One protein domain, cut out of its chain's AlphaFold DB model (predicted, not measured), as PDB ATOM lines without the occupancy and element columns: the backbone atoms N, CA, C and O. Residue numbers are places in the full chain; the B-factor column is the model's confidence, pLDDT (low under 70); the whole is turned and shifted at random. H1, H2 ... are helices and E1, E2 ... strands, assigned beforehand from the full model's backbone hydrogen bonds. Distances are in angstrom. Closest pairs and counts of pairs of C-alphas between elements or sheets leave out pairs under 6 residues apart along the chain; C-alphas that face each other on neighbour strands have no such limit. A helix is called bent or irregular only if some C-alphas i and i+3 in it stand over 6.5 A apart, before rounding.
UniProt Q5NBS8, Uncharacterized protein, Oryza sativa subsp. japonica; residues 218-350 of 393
ATOM      1  N   ARG A 218     -11.789  26.425  29.991       77.56
ATOM      2  CA  ARG A 218     -12.811  25.680  30.716       77.56
ATOM      3  C   ARG A 218     -12.904  26.140  32.157       77.56
ATOM      4  O   ARG A 218     -11.901  26.356  32.831       77.56
ATOM      5  N   CYS A 219     -14.129  26.206  32.650       80.50
ATOM      6  CA  CYS A 219     -14.397  26.402  34.057       80.50
ATOM      7  C   CYS A 219     -13.843  25.237  34.869       80.50
ATOM      8  O   CYS A 219     -14.213  24.085  34.660       80.50
ATOM      9  N   ARG A 220     -13.018  25.554  35.863       80.38
ATOM     10  CA  ARG A 220     -12.407  24.566  36.764       80.38
ATOM     11  C   ARG A 220     -13.404  23.736  37.582       80.38
ATOM     12  O   ARG A 220     -13.049  22.657  38.028       80.38
ATOM     13  N   VAL A 221     -14.633  24.228  37.775       82.38
ATOM     14  CA  VAL A 221     -15.687  23.525  38.533       82.38
ATOM     15  C   VAL A 221     -16.593  22.718  37.609       82.38
ATOM     16  O   VAL A 221     -16.775  21.522  37.791       82.38
ATOM     17  N   CYS A 222     -17.175  23.377  36.604       80.88
ATOM     18  CA  CYS A 222     -18.229  22.800  35.768       80.88
ATOM     19  C   CYS A 222     -17.707  22.218  34.438       80.88
ATOM     20  O   CYS A 222     -18.496  21.649  33.688       80.88
ATOM     21  N   SER A 223     -16.419  22.417  34.107       78.62
ATOM     22  CA  SER A 223     -15.772  22.101  32.813       78.62
ATOM     23  C   SER A 223     -16.428  22.711  31.562       78.62
ATOM     24  O   SER A 223     -16.028  22.416  30.432       78.62
ATOM     25  N   ASP A 224     -17.407  23.592  31.768       79.12
ATOM     26  CA  ASP A 224     -18.077  24.379  30.736       79.12
ATOM     27  C   ASP A 224     -17.140  25.448  30.174       79.12
ATOM     28  O   ASP A 224     -16.132  25.778  30.801       79.12
ATOM     29  N   ILE A 225     -17.465  26.004  29.012       73.75
ATOM     30  CA  ILE A 225     -16.649  27.069  28.421       73.75
ATOM     31  C   ILE A 225     -16.871  28.346  29.226       73.75
ATOM     32  O   ILE A 225     -18.003  28.782  29.411       73.75
ATOM     33  N   ALA A 226     -15.782  28.892  29.757       68.75
ATOM     34  CA  ALA A 226     -15.782  30.112  30.539       68.75
ATOM     35  C   ALA A 226     -15.486  31.324  29.649       68.75
ATOM     36  O   ALA A 226     -16.244  32.277  29.678       68.75
ATOM     37  N   SER A 227     -14.444  31.279  28.814       64.38
ATOM     38  CA  SER A 227     -14.097  32.380  27.902       64.38
ATOM     39  C   SER A 227     -13.622  31.846  26.555       64.38
ATOM     40  O   SER A 227     -12.991  30.786  26.528       64.38
ATOM     41  N   LEU A 228     -13.904  32.567  25.465       57.91
ATOM     42  CA  LEU A 228     -13.343  32.295  24.136       57.91
ATOM     43  C   LEU A 228     -11.958  32.953  23.948       57.91
ATOM     44  O   LEU A 228     -11.191  32.515  23.090       57.91
ATOM     45  N   ASP A 229     -11.579  33.911  24.803       52.59
ATOM     46  CA  ASP A 229     -10.287  34.600  24.741       52.59
ATOM     47  C   ASP A 229      -9.152  33.777  25.369       52.59
ATOM     48  O   ASP A 229      -9.037  33.605  26.589       52.59
ATOM     49  N   GLY A 230      -8.247  33.290  24.518       43.25
ATOM     50  CA  GLY A 230      -7.119  32.447  24.924       43.25
ATOM     51  C   GLY A 230      -5.992  33.173  25.674       43.25
ATOM     52  O   GLY A 230      -5.262  32.528  26.427       43.25
ATOM     53  N   LEU A 231      -5.845  34.496  25.510       41.50
ATOM     54  CA  LEU A 231      -4.625  35.232  25.892       41.50
ATOM     55  C   LEU A 231      -4.462  35.498  27.405       41.50
ATOM     56  O   LEU A 231      -3.329  35.530  27.881       41.50
ATOM     57  N   TYR A 232      -5.549  35.618  28.182       43.03
ATOM     58  CA  TYR A 232      -5.495  35.995  29.616       43.03
ATOM     59  C   TYR A 232      -6.080  34.948  30.580       43.03
ATOM     60  O   TYR A 232      -6.234  35.177  31.777       43.03
ATOM     61  N   SER A 233      -6.371  33.753  30.077       48.59
ATOM     62  CA  SER A 233      -7.257  32.783  30.728       48.59
ATOM     63  C   SER A 233      -6.675  31.972  31.903       48.59
ATOM     64  O   SER A 233      -7.324  31.063  32.421       48.59
ATOM     65  N   ARG A 234      -5.456  32.281  32.362       45.31
ATOM     66  CA  ARG A 234      -4.743  31.478  33.376       45.31
ATOM     67  C   ARG A 234      -5.075  31.815  34.837       45.31
ATOM     68  O   ARG A 234      -4.638  31.083  35.717       45.31
ATOM     69  N   LEU A 235      -5.844  32.870  35.118       51.88
ATOM     70  CA  LEU A 235      -6.037  33.396  36.484       51.88
ATOM     71  C   LEU A 235      -7.368  32.995  37.166       51.88
ATOM     72  O   LEU A 235      -7.780  33.626  38.128       51.88
ATOM     73  N   ALA A 236      -7.964  31.870  36.751       55.78
ATOM     74  CA  ALA A 236      -9.268  31.318  37.162       55.78
ATOM     75  C   ALA A 236     -10.480  31.950  36.451       55.78
ATOM     76  O   ALA A 236     -10.854  33.087  36.700       55.78
ATOM     77  N   THR A 237     -11.117  31.154  35.585       71.06
ATOM     78  CA  THR A 237     -12.237  31.544  34.715       71.06
ATOM     79  C   THR A 237     -13.454  30.671  35.029       71.06
ATOM     80  O   THR A 237     -13.589  29.554  34.527       71.06
ATOM     81  N   LEU A 238     -14.308  31.114  35.943       80.88
ATOM     82  CA  LEU A 238     -15.504  30.393  36.386       80.88
ATOM     83  C   LEU A 238     -16.695  30.692  35.470       80.88
ATOM     84  O   LEU A 238     -16.801  31.787  34.935       80.88
ATOM     85  N   CYS A 239     -17.599  29.721  35.297       80.75
ATOM     86  CA  CYS A 239     -18.721  29.843  34.356       80.75
ATOM     87  C   CYS A 239     -19.954  30.576  34.935       80.75
ATOM     88  O   CYS A 239     -20.801  31.020  34.168       80.75
ATOM     89  N   THR A 240     -20.121  30.626  36.266       85.38
ATOM     90  CA  THR A 240     -21.337  31.126  36.960       85.38
ATOM     91  C   THR A 240     -21.042  31.516  38.413       85.38
ATOM     92  O   THR A 240     -20.039  31.054  38.968       85.38
ATOM     93  N   ILE A 241     -21.952  32.260  39.067       86.50
ATOM     94  CA  ILE A 241     -21.901  32.544  40.521       86.50
ATOM     95  C   ILE A 241     -21.924  31.241  41.324       86.50
ATOM     96  O   ILE A 241     -21.169  31.083  42.279       86.50
ATOM     97  N   SER A 242     -22.720  30.258  40.896       85.88
ATOM     98  CA  SER A 242     -22.714  28.922  41.493       85.88
ATOM     99  C   SER A 242     -21.329  28.280  41.444       85.88
ATOM    100  O   SER A 242     -20.834  27.810  42.463       85.88
ATOM    101  N   CYS A 243     -20.654  28.298  40.294       83.94
ATOM    102  CA  CYS A 243     -19.302  27.747  40.192       83.94
ATOM    103  C   CYS A 243     -18.292  28.534  41.017       83.94
ATOM    104  O   CYS A 243     -17.411  27.925  41.607       83.94
ATOM    105  N   TRP A 244     -18.433  29.855  41.096       85.69
ATOM    106  CA  TRP A 244     -17.622  30.679  41.985       85.69
ATOM    107  C   TRP A 244     -17.778  30.274  43.447       85.69
ATOM    108  O   TRP A 244     -16.777  30.004  44.103       85.69
ATOM    109  N   ALA A 245     -19.016  30.090  43.910       84.00
ATOM    110  CA  ALA A 245     -19.296  29.637  45.266       84.00
ATOM    111  C   ALA A 245     -18.711  28.243  45.561       84.00
ATOM    112  O   ALA A 245     -18.329  27.981  46.691       84.00
ATOM    113  N   HIS A 246     -18.608  27.357  44.562       80.06
ATOM    114  CA  HIS A 246     -18.074  25.997  44.732       80.06
ATOM    115  C   HIS A 246     -16.552  25.886  44.580       80.06
ATOM    116  O   HIS A 246     -15.970  24.902  45.025       80.06
ATOM    117  N   ALA A 247     -15.906  26.839  43.905       78.25
ATOM    118  CA  ALA A 247     -14.508  26.705  43.504       78.25
ATOM    119  C   ALA A 247     -13.506  26.813  44.657       78.25
ATOM    120  O   ALA A 247     -12.348  26.443  44.481       78.25
ATOM    121  N   ASP A 248     -13.937  27.342  45.798       68.88
ATOM    122  CA  ASP A 248     -13.096  27.553  46.965       68.88
ATOM    123  C   ASP A 248     -13.769  26.888  48.172       68.88
ATOM    124  O   ASP A 248     -14.602  27.479  48.851       68.88
ATOM    125  N   HIS A 249     -13.488  25.598  48.392       53.09
ATOM    126  CA  HIS A 249     -14.218  24.738  49.339       53.09
ATOM    127  C   HIS A 249     -14.255  25.265  50.791       53.09
ATOM    128  O   HIS A 249     -15.189  24.944  51.523       53.09
ATOM    129  N   ALA A 250     -13.295  26.103  51.200       50.00
ATOM    130  CA  ALA A 250     -13.297  26.776  52.504       50.00
ATOM    131  C   ALA A 250     -14.143  28.067  52.518       50.00
ATOM    132  O   ALA A 250     -14.765  28.384  53.531       50.00
ATOM    133  N   ALA A 251     -14.228  28.782  51.390       48.84
ATOM    134  CA  ALA A 251     -15.077  29.962  51.231       48.84
ATOM    135  C   ALA A 251     -16.522  29.606  50.841       48.84
ATOM    136  O   ALA A 251     -17.406  30.416  51.060       48.84
ATOM    137  N   ALA A 252     -16.782  28.399  50.328       48.50
ATOM    138  CA  ALA A 252     -18.117  27.868  50.040       48.50
ATOM    139  C   ALA A 252     -18.948  27.671  51.319       48.50
ATOM    140  O   ALA A 252     -20.130  27.999  51.359       48.50
ATOM    141  N   ALA A 253     -18.311  27.183  52.392       46.31
ATOM    142  CA  ALA A 253     -18.919  27.058  53.718       46.31
ATOM    143  C   ALA A 253     -19.129  28.424  54.405       46.31
ATOM    144  O   ALA A 253     -20.020  28.568  55.237       46.31
ATOM    145  N   ALA A 254     -18.334  29.429  54.026       49.59
ATOM    146  CA  ALA A 254     -18.478  30.826  54.431       49.59
ATOM    147  C   ALA A 254     -19.183  31.686  53.365       49.59
ATOM    148  O   ALA A 254     -19.198  32.913  53.500       49.59
ATOM    149  N   ALA A 255     -19.731  31.071  52.304       57.41
ATOM    150  CA  ALA A 255     -20.307  31.791  51.179       57.41
ATOM    151  C   ALA A 255     -21.407  32.661  51.756       57.41
ATOM    152  O   ALA A 255     -22.336  32.157  52.390       57.41
ATOM    153  N   HIS A 256     -21.206  33.970  51.628       72.62
ATOM    154  CA  HIS A 256     -21.983  34.992  52.305       72.62
ATOM    155  C   HIS A 256     -23.465  34.596  52.237       72.62
ATOM    156  O   HIS A 256     -23.927  34.343  51.131       72.62
ATOM    157  N   PRO A 257     -24.211  34.475  53.350       81.81
ATOM    158  CA  PRO A 257     -25.526  33.823  53.342       81.81
ATOM    159  C   PRO A 257     -26.509  34.315  52.264       81.81
ATOM    160  O   PRO A 257     -27.351  33.551  51.811       81.81
ATOM    161  N   TRP A 258     -26.369  35.560  51.797       85.81
ATOM    162  CA  TRP A 258     -27.137  36.083  50.665       85.81
ATOM    163  C   TRP A 258     -26.807  35.421  49.319       85.81
ATOM    164  O   TRP A 258     -27.683  35.346  48.471       85.81
ATOM    165  N   VAL A 259     -25.586  34.928  49.091       87.56
ATOM    166  CA  VAL A 259     -25.209  34.178  47.880       87.56
ATOM    167  C   VAL A 259     -26.004  32.882  47.818       87.56
ATOM    168  O   VAL A 259     -26.510  32.539  46.756       87.56
ATOM    169  N   LEU A 260     -26.159  32.177  48.942       86.00
ATOM    170  CA  LEU A 260     -26.977  30.965  48.995       86.00
ATOM    171  C   LEU A 260     -28.447  31.280  48.685       86.00
ATOM    172  O   LEU A 260     -29.023  30.628  47.817       86.00
ATOM    173  N   SER A 261     -29.006  32.338  49.278       88.44
ATOM    174  CA  SER A 261     -30.369  32.796  48.965       88.44
ATOM    175  C   SER A 261     -30.524  33.228  47.498       88.44
ATOM    176  O   SER A 261     -31.491  32.864  46.838       88.44
ATOM    177  N   LEU A 262     -29.534  33.920  46.923       88.12
ATOM    178  CA  LEU A 262     -29.520  34.271  45.499       88.12
ATOM    179  C   LEU A 262     -29.501  33.016  44.610       88.12
ATOM    180  O   LEU A 262     -30.163  32.955  43.573       88.12
ATOM    181  N   LEU A 263     -28.751  31.989  45.012       86.94
ATOM    182  CA  LEU A 263     -28.713  30.713  44.307       86.94
ATOM    183  C   LEU A 263     -30.046  29.957  44.399       86.94
ATOM    184  O   LEU A 263     -30.334  29.192  43.478       86.94
ATOM    185  N   GLU A 264     -30.828  30.120  45.466       85.56
ATOM    186  CA  GLU A 264     -32.184  29.561  45.593       85.56
ATOM    187  C   GLU A 264     -33.161  30.257  44.643       85.56
ATOM    188  O   GLU A 264     -33.877  29.570  43.916       85.56
ATOM    189  N   VAL A 265     -33.099  31.591  44.544       83.06
ATOM    190  CA  VAL A 265     -33.872  32.375  43.560       83.06
ATOM    191  C   VAL A 265     -33.602  31.881  42.138       83.06
ATOM    192  O   VAL A 265     -34.525  31.646  41.364       83.06
ATOM    193  N   GLY A 266     -32.334  31.617  41.804       71.88
ATOM    194  CA  GLY A 266     -31.959  31.051  40.506       71.88
ATOM    195  C   GLY A 266     -32.495  29.637  40.221       71.88
ATOM    196  O   GLY A 266     -32.354  29.173  39.091       71.88
ATOM    197  N   CYS A 267     -33.065  28.936  41.208       66.56
ATOM    198  CA  CYS A 267     -33.735  27.638  41.023       66.56
ATOM    199  C   CYS A 267     -35.247  27.753  40.905       66.56
ATOM    200  O   CYS A 267     -35.857  26.953  40.201       66.56
ATOM    201  N   SER A 268     -35.843  28.671  41.664       63.03
ATOM    202  CA  SER A 268     -37.291  28.813  41.776       63.03
ATOM    203  C   SER A 268     -37.880  29.702  40.688       63.03
ATOM    204  O   SER A 268     -39.023  29.474  40.300       63.03
ATOM    205  N   ALA A 269     -37.103  30.659  40.169       60.38
ATOM    206  CA  ALA A 269     -37.561  31.608  39.164       60.38
ATOM    207  C   ALA A 269     -37.917  30.904  37.842       60.38
ATOM    208  O   ALA A 269     -37.057  30.566  37.021       60.38
ATOM    209  N   GLN A 270     -39.215  30.697  37.632       59.31
ATOM    210  CA  GLN A 270     -39.786  30.454  36.308       59.31
ATOM    211  C   GLN A 270     -39.639  31.736  35.463       59.31
ATOM    212  O   GLN A 270     -39.668  32.824  36.035       59.31
ATOM    213  N   PRO A 271     -39.547  31.662  34.121       57.81
ATOM    214  CA  PRO A 271     -39.511  32.854  33.259       57.81
ATOM    215  C   PRO A 271     -40.695  33.811  33.485       57.81
ATOM    216  O   PRO A 271     -40.605  34.993  33.174       57.81
ATOM    217  N   GLU A 272     -41.799  33.281  34.013       52.81
ATOM    218  CA  GLU A 272     -43.046  33.992  34.301       52.81
ATOM    219  C   GLU A 272     -43.061  34.654  35.693       52.81
ATOM    220  O   GLU A 272     -43.902  35.508  35.966       52.81
ATOM    221  N   GLN A 273     -42.122  34.294  36.577       58.75
ATOM    222  CA  GLN A 273     -41.898  34.977  37.852       58.75
ATOM    223  C   GLN A 273     -40.916  36.126  37.610       58.75
ATOM    224  O   GLN A 273     -39.701  35.943  37.643       58.75
ATOM    225  N   LEU A 274     -41.471  37.300  37.318       61.88
ATOM    226  CA  LEU A 274     -40.787  38.524  36.880       61.88
ATOM    227  C   LEU A 274     -39.928  39.201  37.971       61.88
ATOM    228  O   LEU A 274     -40.010  40.402  38.154       61.88
ATOM    229  N   LEU A 275     -39.135  38.459  38.747       72.81
ATOM    230  CA  LEU A 275     -38.267  39.047  39.773       72.81
ATOM    231  C   LEU A 275     -37.163  39.896  39.125       72.81
ATOM    232  O   LEU A 275     -36.327  39.363  38.395       72.81
ATOM    233  N   ASP A 276     -37.123  41.186  39.465       81.50
ATOM    234  CA  ASP A 276     -36.224  42.160  38.830       81.50
ATOM    235  C   ASP A 276     -35.062  42.589  39.741       81.50
ATOM    236  O   ASP A 276     -34.054  43.117  39.267       81.50
ATOM    237  N   LEU A 277     -35.171  42.379  41.058       86.62
ATOM    238  CA  LEU A 277     -34.176  42.814  42.042       86.62
ATOM    239  C   LEU A 277     -33.927  41.753  43.117       86.62
ATOM    240  O   LEU A 277     -34.838  41.043  43.532       86.62
ATOM    241  N   PHE A 278     -32.693  41.699  43.622       88.56
ATOM    242  CA  PHE A 278     -32.309  40.941  44.815       88.56
ATOM    243  C   PHE A 278     -31.574  41.840  45.810       88.56
ATOM    244  O   PHE A 278     -30.589  42.483  45.453       88.56
ATOM    245  N   CYS A 279     -32.000  41.862  47.075       87.62
ATOM    246  CA  CYS A 279     -31.307  42.613  48.123       87.62
ATOM    247  C   CYS A 279     -30.324  41.715  48.882       87.62
ATOM    248  O   CYS A 279     -30.728  40.753  49.534       87.62
ATOM    249  N   THR A 280     -29.033  42.061  48.895       85.81
ATOM    250  CA  THR A 280     -28.013  41.287  49.629       85.81
ATOM    251  C   THR A 280     -28.162  41.369  51.150       85.81
ATOM    252  O   THR A 280     -27.657  40.500  51.861       85.81
ATOM    253  N   THR A 281     -28.840  42.398  51.665       86.19
ATOM    254  CA  THR A 281     -29.071  42.590  53.107       86.19
ATOM    255  C   THR A 281     -30.272  41.782  53.588       86.19
ATOM    256  O   THR A 281     -30.133  40.984  54.514       86.19
ATOM    257  N   CYS A 282     -31.422  41.940  52.924       85.69
ATOM    258  CA  CYS A 282     -32.652  41.200  53.227       85.69
ATOM    259  C   CYS A 282     -32.574  39.732  52.790       85.69
ATOM    260  O   CYS A 282     -33.213  38.885  53.399       85.69
ATOM    261  N   ARG A 283     -31.722  39.426  51.799       88.56
ATOM    262  CA  ARG A 283     -31.521  38.095  51.199       88.56
ATOM    263  C   ARG A 283     -32.737  37.582  50.429       88.56
ATOM    264  O   ARG A 283     -32.938  36.379  50.317       88.56
ATOM    265  N   GLU A 284     -33.507  38.502  49.866       86.31
ATOM    266  CA  GLU A 284     -34.758  38.215  49.169       86.31
ATOM    267  C   GLU A 284     -34.785  38.889  47.796       86.31
ATOM    268  O   GLU A 284     -34.176  39.948  47.595       86.31
ATOM    269  N   ALA A 285     -35.484  38.249  46.856       86.12
ATOM    270  CA  ALA A 285     -35.781  38.796  45.539       86.12
ATOM    271  C   ALA A 285     -37.222  39.310  45.475       86.12
ATOM    272  O   ALA A 285     -38.114  38.720  46.082       86.12
ATOM    273  N   PHE A 286     -37.444  40.390  44.728       83.44
ATOM    274  CA  PHE A 286     -38.736  41.073  44.633       83.44
ATOM    275  C   PHE A 286     -38.894  41.824  43.299       83.44
ATOM    276  O   PHE A 286     -37.941  41.962  42.524       83.44
ATOM    277  N   LEU A 287     -40.115  42.297  43.030       79.38
ATOM    278  CA  LEU A 287     -40.456  43.116  41.862       79.38
ATOM    279  C   LEU A 287     -40.077  44.582  42.081       79.38
ATOM    280  O   LEU A 287     -40.178  45.104  43.194       79.38
ATOM    281  N   TYR A 288     -39.698  45.280  41.010       66.00
ATOM    282  CA  TYR A 288     -39.461  46.721  41.065       66.00
ATOM    283  C   TYR A 288     -40.762  47.459  41.442       66.00
ATOM    284  O   TYR A 288     -41.671  47.583  40.624       66.00
ATOM    285  N   GLY A 289     -40.863  47.922  42.693       64.31
ATOM    286  CA  GLY A 289     -42.061  48.568  43.252       64.31
ATOM    287  C   GLY A 289     -42.559  47.956  44.566       64.31
ATOM    288  O   GLY A 289     -43.182  48.661  45.355       64.31
ATOM    289  N   ASP A 290     -42.198  46.702  44.854       68.19
ATOM    290  CA  ASP A 290     -42.524  46.012  46.116       68.19
ATOM    291  C   ASP A 290     -41.404  46.159  47.163       68.19
ATOM    292  O   ASP A 290     -41.348  45.440  48.164       68.19
ATOM    293  N   CYS A 291     -40.455  47.075  46.937       61.66
ATOM    294  CA  CYS A 291     -39.315  47.234  47.823       61.66
ATOM    295  C   CYS A 291     -39.746  47.850  49.161       61.66
ATOM    296  O   CYS A 291     -40.078  49.026  49.257       61.66
ATOM    297  N   HIS A 292     -39.664  47.066  50.231       62.72
ATOM    298  CA  HIS A 292     -39.856  47.553  51.602       62.72
ATOM    299  C   HIS A 292     -38.571  48.140  52.223       62.72
ATOM    300  O   HIS A 292     -38.497  48.304  53.439       62.72
ATOM    301  N   CYS A 293     -37.531  48.399  51.422       62.84
ATOM    302  CA  CYS A 293     -36.185  48.715  51.908       62.84
ATOM    303  C   CYS A 293     -35.517  49.886  51.168       62.84
ATOM    304  O   CYS A 293     -34.435  49.729  50.598       62.84
ATOM    305  N   ASP A 294     -36.135  51.070  51.233       62.50
ATOM    306  CA  ASP A 294     -35.579  52.332  50.703       62.50
ATOM    307  C   ASP A 294     -34.143  52.614  51.205       62.50
ATOM    308  O   ASP A 294     -33.337  53.226  50.513       62.50
ATOM    309  N   ASP A 295     -33.744  52.082  52.362       69.88
ATOM    310  CA  ASP A 295     -32.395  52.282  52.910       69.88
ATOM    311  C   ASP A 295     -31.310  51.375  52.282       69.88
ATOM    312  O   ASP A 295     -30.119  51.529  52.563       69.88
ATOM    313  N   HIS A 296     -31.674  50.406  51.431       74.56
ATOM    314  CA  HIS A 296     -30.757  49.365  50.939       74.56
ATOM    315  C   HIS A 296     -30.335  49.517  49.470       74.56
ATOM    316  O   HIS A 296     -29.813  48.561  48.896       74.56
ATOM    317  N   HIS A 297     -30.489  50.692  48.849       71.88
ATOM    318  CA  HIS A 297     -30.205  50.894  47.417       71.88
ATOM    319  C   HIS A 297     -28.816  50.405  46.950       71.88
ATOM    320  O   HIS A 297     -28.694  49.870  45.850       71.88
ATOM    321  N   HIS A 298     -27.772  50.517  47.782       71.31
ATOM    322  CA  HIS A 298     -26.411  50.047  47.456       71.31
ATOM    323  C   HIS A 298     -26.210  48.521  47.558       71.31
ATOM    324  O   HIS A 298     -25.147  48.006  47.208       71.31
ATOM    325  N   HIS A 299     -27.223  47.800  48.036       81.38
ATOM    326  CA  HIS A 299     -27.243  46.349  48.229       81.38
ATOM    327  C   HIS A 299     -28.202  45.643  47.262       81.38
ATOM    328  O   HIS A 299     -28.475  44.453  47.430       81.38
ATOM    329  N   LEU A 300     -28.729  46.363  46.268       85.75
ATOM    330  CA  LEU A 300     -29.644  45.825  45.272       85.75
ATOM    331  C   LEU A 300     -28.885  45.321  44.045       85.75
ATOM    332  O   LEU A 300     -28.086  46.038  43.446       85.75
ATOM    333  N   LEU A 301     -29.175  44.083  43.661       87.38
ATOM    334  CA  LEU A 301     -28.657  43.427  42.471       87.38
ATOM    335  C   LEU A 301     -29.780  43.318  41.435       87.38
ATOM    336  O   LEU A 301     -30.746  42.593  41.688       87.38
ATOM    337  N   PRO A 302     -29.669  43.997  40.282       87.25
ATOM    338  CA  PRO A 302     -30.599  43.808  39.179       87.25
ATOM    339  C   PRO A 302     -30.531  42.380  38.646       87.25
ATOM    340  O   PRO A 302     -29.450  41.872  38.324       87.25
ATOM    341  N   LEU A 303     -31.693  41.747  38.555       87.12
ATOM    342  CA  LEU A 303     -31.888  40.433  37.970       87.12
ATOM    343  C   LEU A 303     -32.433  40.606  36.555       87.12
ATOM    344  O   LEU A 303     -33.379  41.349  36.326       87.12
ATOM    345  N   VAL A 304     -31.818  39.928  35.592       82.75
ATOM    346  CA  VAL A 304     -32.220  39.991  34.186       82.75
ATOM    347  C   VAL A 304     -32.267  38.581  33.633       82.75
ATOM    348  O   VAL A 304     -31.317  37.808  33.780       82.75
ATOM    349  N   PHE A 305     -33.360  38.235  32.960       79.69
ATOM    350  CA  PHE A 305     -33.432  36.976  32.238       79.69
ATOM    351  C   PHE A 305     -32.817  37.120  30.849       79.69
ATOM    352  O   PHE A 305     -33.292  37.877  30.005       79.69
ATOM    353  N   HIS A 306     -31.775  36.339  30.584       75.38
ATOM    354  CA  HIS A 306     -31.181  36.226  29.264       75.38
ATOM    355  C   HIS A 306     -31.591  34.897  28.618       75.38
ATOM    356  O   HIS A 306     -31.406  33.824  29.189       75.38
ATOM    357  N   SER A 307     -32.052  34.939  27.367       67.75
ATOM    358  CA  SER A 307     -32.546  33.767  26.621       67.75
ATOM    359  C   SER A 307     -31.601  32.553  26.645       67.75
ATOM    360  O   SER A 307     -32.042  31.433  26.894       67.75
ATOM    361  N   ARG A 308     -30.296  32.776  26.429       69.25
ATOM    362  CA  ARG A 308     -29.257  31.725  26.451       69.25
ATOM    363  C   ARG A 308     -28.689  31.395  27.836       69.25
ATOM    364  O   ARG A 308     -28.406  30.234  28.115       69.25
ATOM    365  N   MET A 309     -28.489  32.392  28.700       70.75
ATOM    366  CA  MET A 309     -27.803  32.196  29.986       70.75
ATOM    367  C   MET A 309     -28.757  31.839  31.134       70.75
ATOM    368  O   MET A 309     -28.318  31.260  32.125       70.75
ATOM    369  N   GLY A 310     -30.054  32.111  30.976       76.88
ATOM    370  CA  GLY A 310     -31.038  32.049  32.051       76.88
ATOM    371  C   GLY A 310     -31.011  33.318  32.900       76.88
ATOM    372  O   GLY A 310     -30.740  34.403  32.388       76.88
ATOM    373  N   LEU A 311     -31.307  33.176  34.190       83.25
ATOM    374  CA  LEU A 311     -31.302  34.293  35.129       83.25
ATOM    375  C   LEU A 311     -29.866  34.761  35.424       83.25
ATOM    376  O   LEU A 311     -29.004  33.983  35.852       83.25
ATOM    377  N   CYS A 312     -29.628  36.048  35.210       85.19
ATOM    378  CA  CYS A 312     -28.346  36.718  35.378       85.19
ATOM    379  C   CYS A 312     -28.466  37.875  36.370       85.19
ATOM    380  O   CYS A 312     -29.523  38.482  36.499       85.19
ATOM    381  N   VAL A 313     -27.350  38.216  37.012       87.69
ATOM    382  CA  VAL A 313     -27.180  39.498  37.700       87.69
ATOM    383  C   VAL A 313     -26.541  40.488  36.734       87.69
ATOM    384  O   VAL A 313     -25.533  40.162  36.103       87.69
ATOM    385  N   GLN A 314     -27.091  41.696  36.637       86.31
ATOM    386  CA  GLN A 314     -26.473  42.793  35.898       86.31
ATOM    387  C   GLN A 314     -25.665  43.684  36.845       86.31
ATOM    388  O   GLN A 314     -26.185  44.181  37.840       86.31
ATOM    389  N   ILE A 315     -24.384  43.902  36.540       81.88
ATOM    390  CA  ILE A 315     -23.469  44.666  37.400       81.88
ATOM    391  C   ILE A 315     -22.776  45.753  36.603       81.88
ATOM    392  O   ILE A 315     -22.134  45.473  35.597       81.88
ATOM    393  N   SER A 316     -22.848  46.985  37.093       81.44
ATOM    394  CA  SER A 316     -22.115  48.118  36.528       81.44
ATOM    395  C   SER A 316     -20.679  48.191  37.058       81.44
ATOM    396  O   SER A 316     -20.413  47.809  38.195       81.44
ATOM    397  N   ARG A 317     -19.750  48.764  36.286       76.56
ATOM    398  CA  ARG A 317     -18.316  48.891  36.628       76.56
ATOM    399  C   ARG A 317     -18.035  49.616  37.953       76.56
ATOM    400  O   ARG A 317     -16.974  49.423  38.532       76.56
ATOM    401  N   GLY A 318     -18.974  50.430  38.436       75.50
ATOM    402  CA  GLY A 318     -18.888  51.114  39.733       75.50
ATOM    403  C   GLY A 318     -19.422  50.319  40.934       75.50
ATOM    404  O   GLY A 318     -19.357  50.812  42.055       75.50
ATOM    405  N   HIS A 319     -19.978  49.123  40.731       80.88
ATOM    406  CA  HIS A 319     -20.550  48.313  41.805       80.88
ATOM    407  C   HIS A 319     -19.462  47.501  42.529       80.88
ATOM    408  O   HIS A 319     -18.580  46.931  41.891       80.88
ATOM    409  N   TRP A 320     -19.544  47.380  43.857       82.75
ATOM    410  CA  TRP A 320     -18.499  46.752  44.685       82.75
ATOM    411  C   TRP A 320     -18.228  45.271  44.345       82.75
ATOM    412  O   TRP A 320     -17.103  44.798  44.484       82.75
ATOM    413  N   LEU A 321     -19.233  44.544  43.843       80.44
ATOM    414  CA  LEU A 321     -19.083  43.154  43.375       80.44
ATOM    415  C   LEU A 321     -18.334  43.005  42.044       80.44
ATOM    416  O   LEU A 321     -17.968  41.884  41.695       80.44
ATOM    417  N   TRP A 322     -18.096  44.091  41.301       81.56
ATOM    418  CA  TRP A 322     -17.454  44.025  39.986       81.56
ATOM    419  C   TRP A 322     -16.101  43.307  40.034       81.56
ATOM    420  O   TRP A 322     -15.863  42.390  39.251       81.56
ATOM    421  N   SER A 323     -15.240  43.687  40.981       78.12
ATOM    422  CA  SER A 323     -13.922  43.067  41.166       78.12
ATOM    423  C   SER A 323     -14.011  41.697  41.845       78.12
ATOM    424  O   SER A 323     -13.212  40.812  41.563       78.12
ATOM    425  N   VAL A 324     -15.002  41.486  42.721       79.62
ATOM    426  CA  VAL A 324     -15.194  40.204  43.428       79.62
ATOM    427  C   VAL A 324     -15.511  39.078  42.441       79.62
ATOM    428  O   VAL A 324     -14.995  37.964  42.557       79.62
ATOM    429  N   TRP A 325     -16.343  39.375  41.446       81.31
ATOM    430  CA  TRP A 325     -16.758  38.430  40.414       81.31
ATOM    431  C   TRP A 325     -15.991  38.582  39.100       81.31
ATOM    432  O   TRP A 325     -16.390  38.009  38.095       81.31
ATOM    433  N   GLU A 326     -14.841  39.261  39.112       75.94
ATOM    434  CA  GLU A 326     -13.954  39.381  37.946       75.94
ATOM    435  C   GLU A 326     -13.420  38.022  37.459       75.94
ATOM    436  O   GLU A 326     -13.146  37.843  36.277       75.94
ATOM    437  N   SER A 327     -13.328  37.040  38.360       75.94
ATOM    438  CA  SER A 327     -12.963  35.654  38.027       75.94
ATOM    439  C   SER A 327     -14.088  34.850  37.362       75.94
ATOM    440  O   SER A 327     -13.851  33.742  36.872       75.94
ATOM    441  N   ILE A 328     -15.325  35.358  37.357       79.06
ATOM    442  CA  ILE A 328     -16.418  34.771  36.582       79.06
ATOM    443  C   ILE A 328     -16.312  35.367  35.190       79.06
ATOM    444  O   ILE A 328     -16.349  36.582  35.021       79.06
ATOM    445  N   ALA A 329     -16.114  34.500  34.206       65.94
ATOM    446  CA  ALA A 329     -15.820  34.949  32.865       65.94
ATOM    447  C   ALA A 329     -16.963  35.799  32.297       65.94
ATOM    448  O   ALA A 329     -18.144  35.506  32.509       65.94
ATOM    449  N   ASP A 330     -16.571  36.864  31.595       60.62
ATOM    450  CA  ASP A 330     -17.483  37.760  30.900       60.62
ATOM    451  C   ASP A 330     -18.136  36.955  29.778       60.62
ATOM    452  O   ASP A 330     -17.458  36.463  28.872       60.62
ATOM    453  N   ALA A 331     -19.443  36.731  29.868       50.78
ATOM    454  CA  ALA A 331     -20.146  36.113  28.767       50.78
ATOM    455  C   ALA A 331     -20.103  37.107  27.599       50.78
ATOM    456  O   ALA A 331     -20.845  38.087  27.586       50.78
ATOM    457  N   GLU A 332     -19.283  36.819  26.585       45.25
ATOM    458  CA  GLU A 332     -19.222  37.512  25.283       45.25
ATOM    459  C   GLU A 332     -20.587  37.699  24.593       45.25
ATOM    460  O   GLU A 332     -20.704  38.417  23.605       45.25
ATOM    461  N   LEU A 333     -21.661  37.137  25.142       46.81
ATOM    462  CA  LEU A 333     -23.031  37.512  24.819       46.81
ATOM    463  C   LEU A 333     -23.346  39.007  25.008       46.81
ATOM    464  O   LEU A 333     -24.287  39.493  24.385       46.81
ATOM    465  N   ALA A 334     -22.582  39.741  25.823       40.81
ATOM    466  CA  ALA A 334     -22.726  41.191  25.946       40.81
ATOM    467  C   ALA A 334     -22.316  41.948  24.664       40.81
ATOM    468  O   ALA A 334     -22.804  43.055  24.428       40.81
ATOM    469  N   ALA A 335     -21.473  41.355  23.807       39.47
ATOM    470  CA  ALA A 335     -21.009  41.989  22.572       39.47
ATOM    471  C   ALA A 335     -22.081  42.008  21.463       39.47
ATOM    472  O   ALA A 335     -22.100  42.927  20.646       39.47
ATOM    473  N   ASP A 336     -23.025  41.059  21.475       39.34
ATOM    474  CA  ASP A 336     -24.137  41.014  20.510       39.34
ATOM    475  C   ASP A 336     -25.236  42.064  20.816       39.34
ATOM    476  O   ASP A 336     -26.118  42.273  19.984       39.34
ATOM    477  N   ILE A 337     -25.204  42.744  21.975       41.69
ATOM    478  CA  ILE A 337     -26.291  43.644  22.421       41.69
ATOM    479  C   ILE A 337     -25.950  45.140  22.286       41.69
ATOM    480  O   ILE A 337     -26.863  45.962  22.269       41.69
ATOM    481  N   LEU A 338     -24.687  45.545  22.109       37.31
ATOM    482  CA  LEU A 338     -24.344  46.975  22.053       37.31
ATOM    483  C   LEU A 338     -23.361  47.308  20.925       37.31
ATOM    484  O   LEU A 338     -22.153  47.390  21.119       37.31
ATOM    485  N   HIS A 339     -23.909  47.630  19.748       42.19
ATOM    486  CA  HIS A 339     -23.233  48.421  18.708       42.19
ATOM    487  C   HIS A 339     -23.072  49.904  19.116       42.19
ATOM    488  O   HIS A 339     -23.319  50.818  18.332       42.19
ATOM    489  N   SER A 340     -22.649  50.180  20.348       35.38
ATOM    490  CA  SER A 340     -22.224  51.521  20.743       35.38
ATOM    491  C   SER A 340     -21.312  51.446  21.957       35.38
ATOM    492  O   SER A 340     -21.649  50.818  22.956       35.38
ATOM    493  N   SER A 341     -20.164  52.104  21.843       44.69
ATOM    494  CA  SER A 341     -19.178  52.397  22.884       44.69
ATOM    495  C   SER A 341     -19.661  52.302  24.346       44.69
ATOM    496  O   SER A 341     -20.609  52.989  24.717       44.69
ATOM    497  N   ALA A 342     -18.872  51.586  25.163       45.00
ATOM    498  CA  ALA A 342     -18.783  51.584  26.635       45.00
ATOM    499  C   ALA A 342     -19.271  50.303  27.347       45.00
ATOM    500  O   ALA A 342     -20.414  50.161  27.767       45.00
ATOM    501  N   THR A 343     -18.302  49.422  27.594       56.34
ATOM    502  CA  THR A 343     -18.277  48.272  28.514       56.34
ATOM    503  C   THR A 343     -18.479  48.683  29.989       56.34
ATOM    504  O   THR A 343     -17.576  48.536  30.818       56.34
ATOM    505  N   SER A 344     -19.613  49.296  30.335       66.19
ATOM    506  CA  SER A 344     -19.890  49.763  31.703       66.19
ATOM    507  C   SER A 344     -20.727  48.788  32.529       66.19
ATOM    508  O   SER A 344     -20.840  49.005  33.733       66.19
ATOM    509  N   THR A 345     -21.276  47.723  31.928       72.88
ATOM    510  CA  THR A 345     -22.090  46.706  32.614       72.88
ATOM    511  C   THR A 345     -21.731  45.283  32.172       72.88
ATOM    512  O   THR A 345     -21.313  45.078  31.035       72.88
ATOM    513  N   ARG A 346     -21.873  44.312  33.082       78.62
ATOM    514  CA  ARG A 346     -21.656  42.868  32.888       78.62
ATOM    515  C   ARG A 346     -22.916  42.094  33.241       78.62
ATOM    516  O   ARG A 346     -23.595  42.445  34.204       78.62
ATOM    517  N   LEU A 347     -23.182  41.016  32.506       80.31
ATOM    518  CA  LEU A 347     -24.215  40.037  32.840       80.31
ATOM    519  C   LEU A 347     -23.551  38.770  33.371       80.31
ATOM    520  O   LEU A 347     -22.789  38.118  32.660       80.31
ATOM    521  N   ILE A 348     -23.851  38.413  34.617       82.25
ATOM    522  CA  ILE A 348     -23.224  37.283  35.300       82.25
ATOM    523  C   ILE A 348     -24.291  36.227  35.604       82.25
ATOM    524  O   ILE A 348     -25.200  36.485  36.396       82.25
ATOM    525  N   PRO A 349     -24.223  35.027  35.004       84.19
ATOM    526  CA  PRO A 349     -25.211  33.982  35.247       84.19
ATOM    527  C   PRO A 349     -25.148  33.465  36.692       84.19
ATOM    528  O   PRO A 349     -24.083  33.069  37.181       84.19
ATOM    529  N   ILE A 350     -26.305  33.416  37.364       85.50
ATOM    530  CA  ILE A 350     -26.421  32.948  38.758       85.50
ATOM    531  C   ILE A 350     -26.140  31.448  38.829       85.50
ATOM    532  O   ILE A 350     -25.235  30.981  39.528       85.50
TER     533      ILE A 350
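This is residues 218 to 350 of the 393 residues of an uncharacterized protein of Oryza sativa subsp. japonica (UniProt Q5NBS8). A strongly twisted sheet of five strands forms a wall through the domain, with the helix H3 packed over one face near its E3 and E2 edge. Short helices and long loops gather round it: H1 grazes the sheet with its residues 241 to 243 and is near H3, H2 meets H1 at a corner away from the sheet, E1 lies apart from the sheet's strands, and residues 336 to 342 of the last long link stick out. The printed part has 133 residues with five named helices and six named strands, in the order E1 H1 H2 H3 E2 E3 H4 E4 E5 H5 E6; the sheet runs E3 E2 E4 E5 E6, antiparallel throughout. The class is mixed, helices and strands, with under half of the residues in named elements. The whole is compact, with a radius of gyration of the C-alphas of 14.9 A and spans of 45 by 41 by 28 A.

In the sheet, E4, residues 300 to 306, and E5, residues 310 to 316, form a hairpin, with N 304 and O 312 2.9 A apart. E6, residues 345 to 349, is an edge strand beside E5, with N 313 and O 348 2.8 A apart. E2, residues 277 to 279, is on the other side of E4, with N 278 and O 301 2.9 A apart. E2 forms a hairpin with the edge strand E3, residues 284 to 286, where N 279 and O 284 are 2.9 A apart. H3, residues 257 to 268, is on one face of the sheet, two layers, at a height of 7.1 A; its closest C-alphas to E3 are Ser 261 and Glu 284, 7.0 A. H4, residues 294 to 299, only grazes the sheet; E3, H4 and E4 make a split strand-helix-strand unit, two strands running the same way with E2 between them, and its crossover is right-handed. H1, residues 241 to 246, is close to H3 but not clearly touching, with the C-alphas of Ser 242 and Leu 263 closest at 6.9 A, a steep tilt of 60 degrees, opposite ways. H1 and H2, residues 249 to 252, only just touch, with 3 pairs of C-alphas within 8 A, and only at the corner. H5, residues 321 to 324, only grazes the sheet. E1, residues 225 to 227, pairs with no named strand and is apart from the sheet's strands. In H1 each O i to N i+4 pair is within hydrogen-bond range, in H3 7 of 8, and in H4 0 of 2, with 1 of 3 O i to N i+3 pairs; H2 and H5 are too short for an O i to N i+4 pair.

E1 begins at C-alpha 225, (-16.649, 27.069, 28.421). H3 is 17.2 A long, E4 18.7 A, E5 18.9 A and E6 13.4 A, ending at C-alpha 349, (-25.211, 33.982, 35.247). H4 is irregular: C-alphas 295 and 298 are 8.4 A apart.

The C-alphas farthest apart are those of Leu 231 and His 292, 45.3 A. The printed part has no cut; the links E1 to H1 and H5 to E6 are long. Mean pLDDT of the printed part is 70.8, and 53 residues are under 70, among them 226 to 236 and 329 to 344.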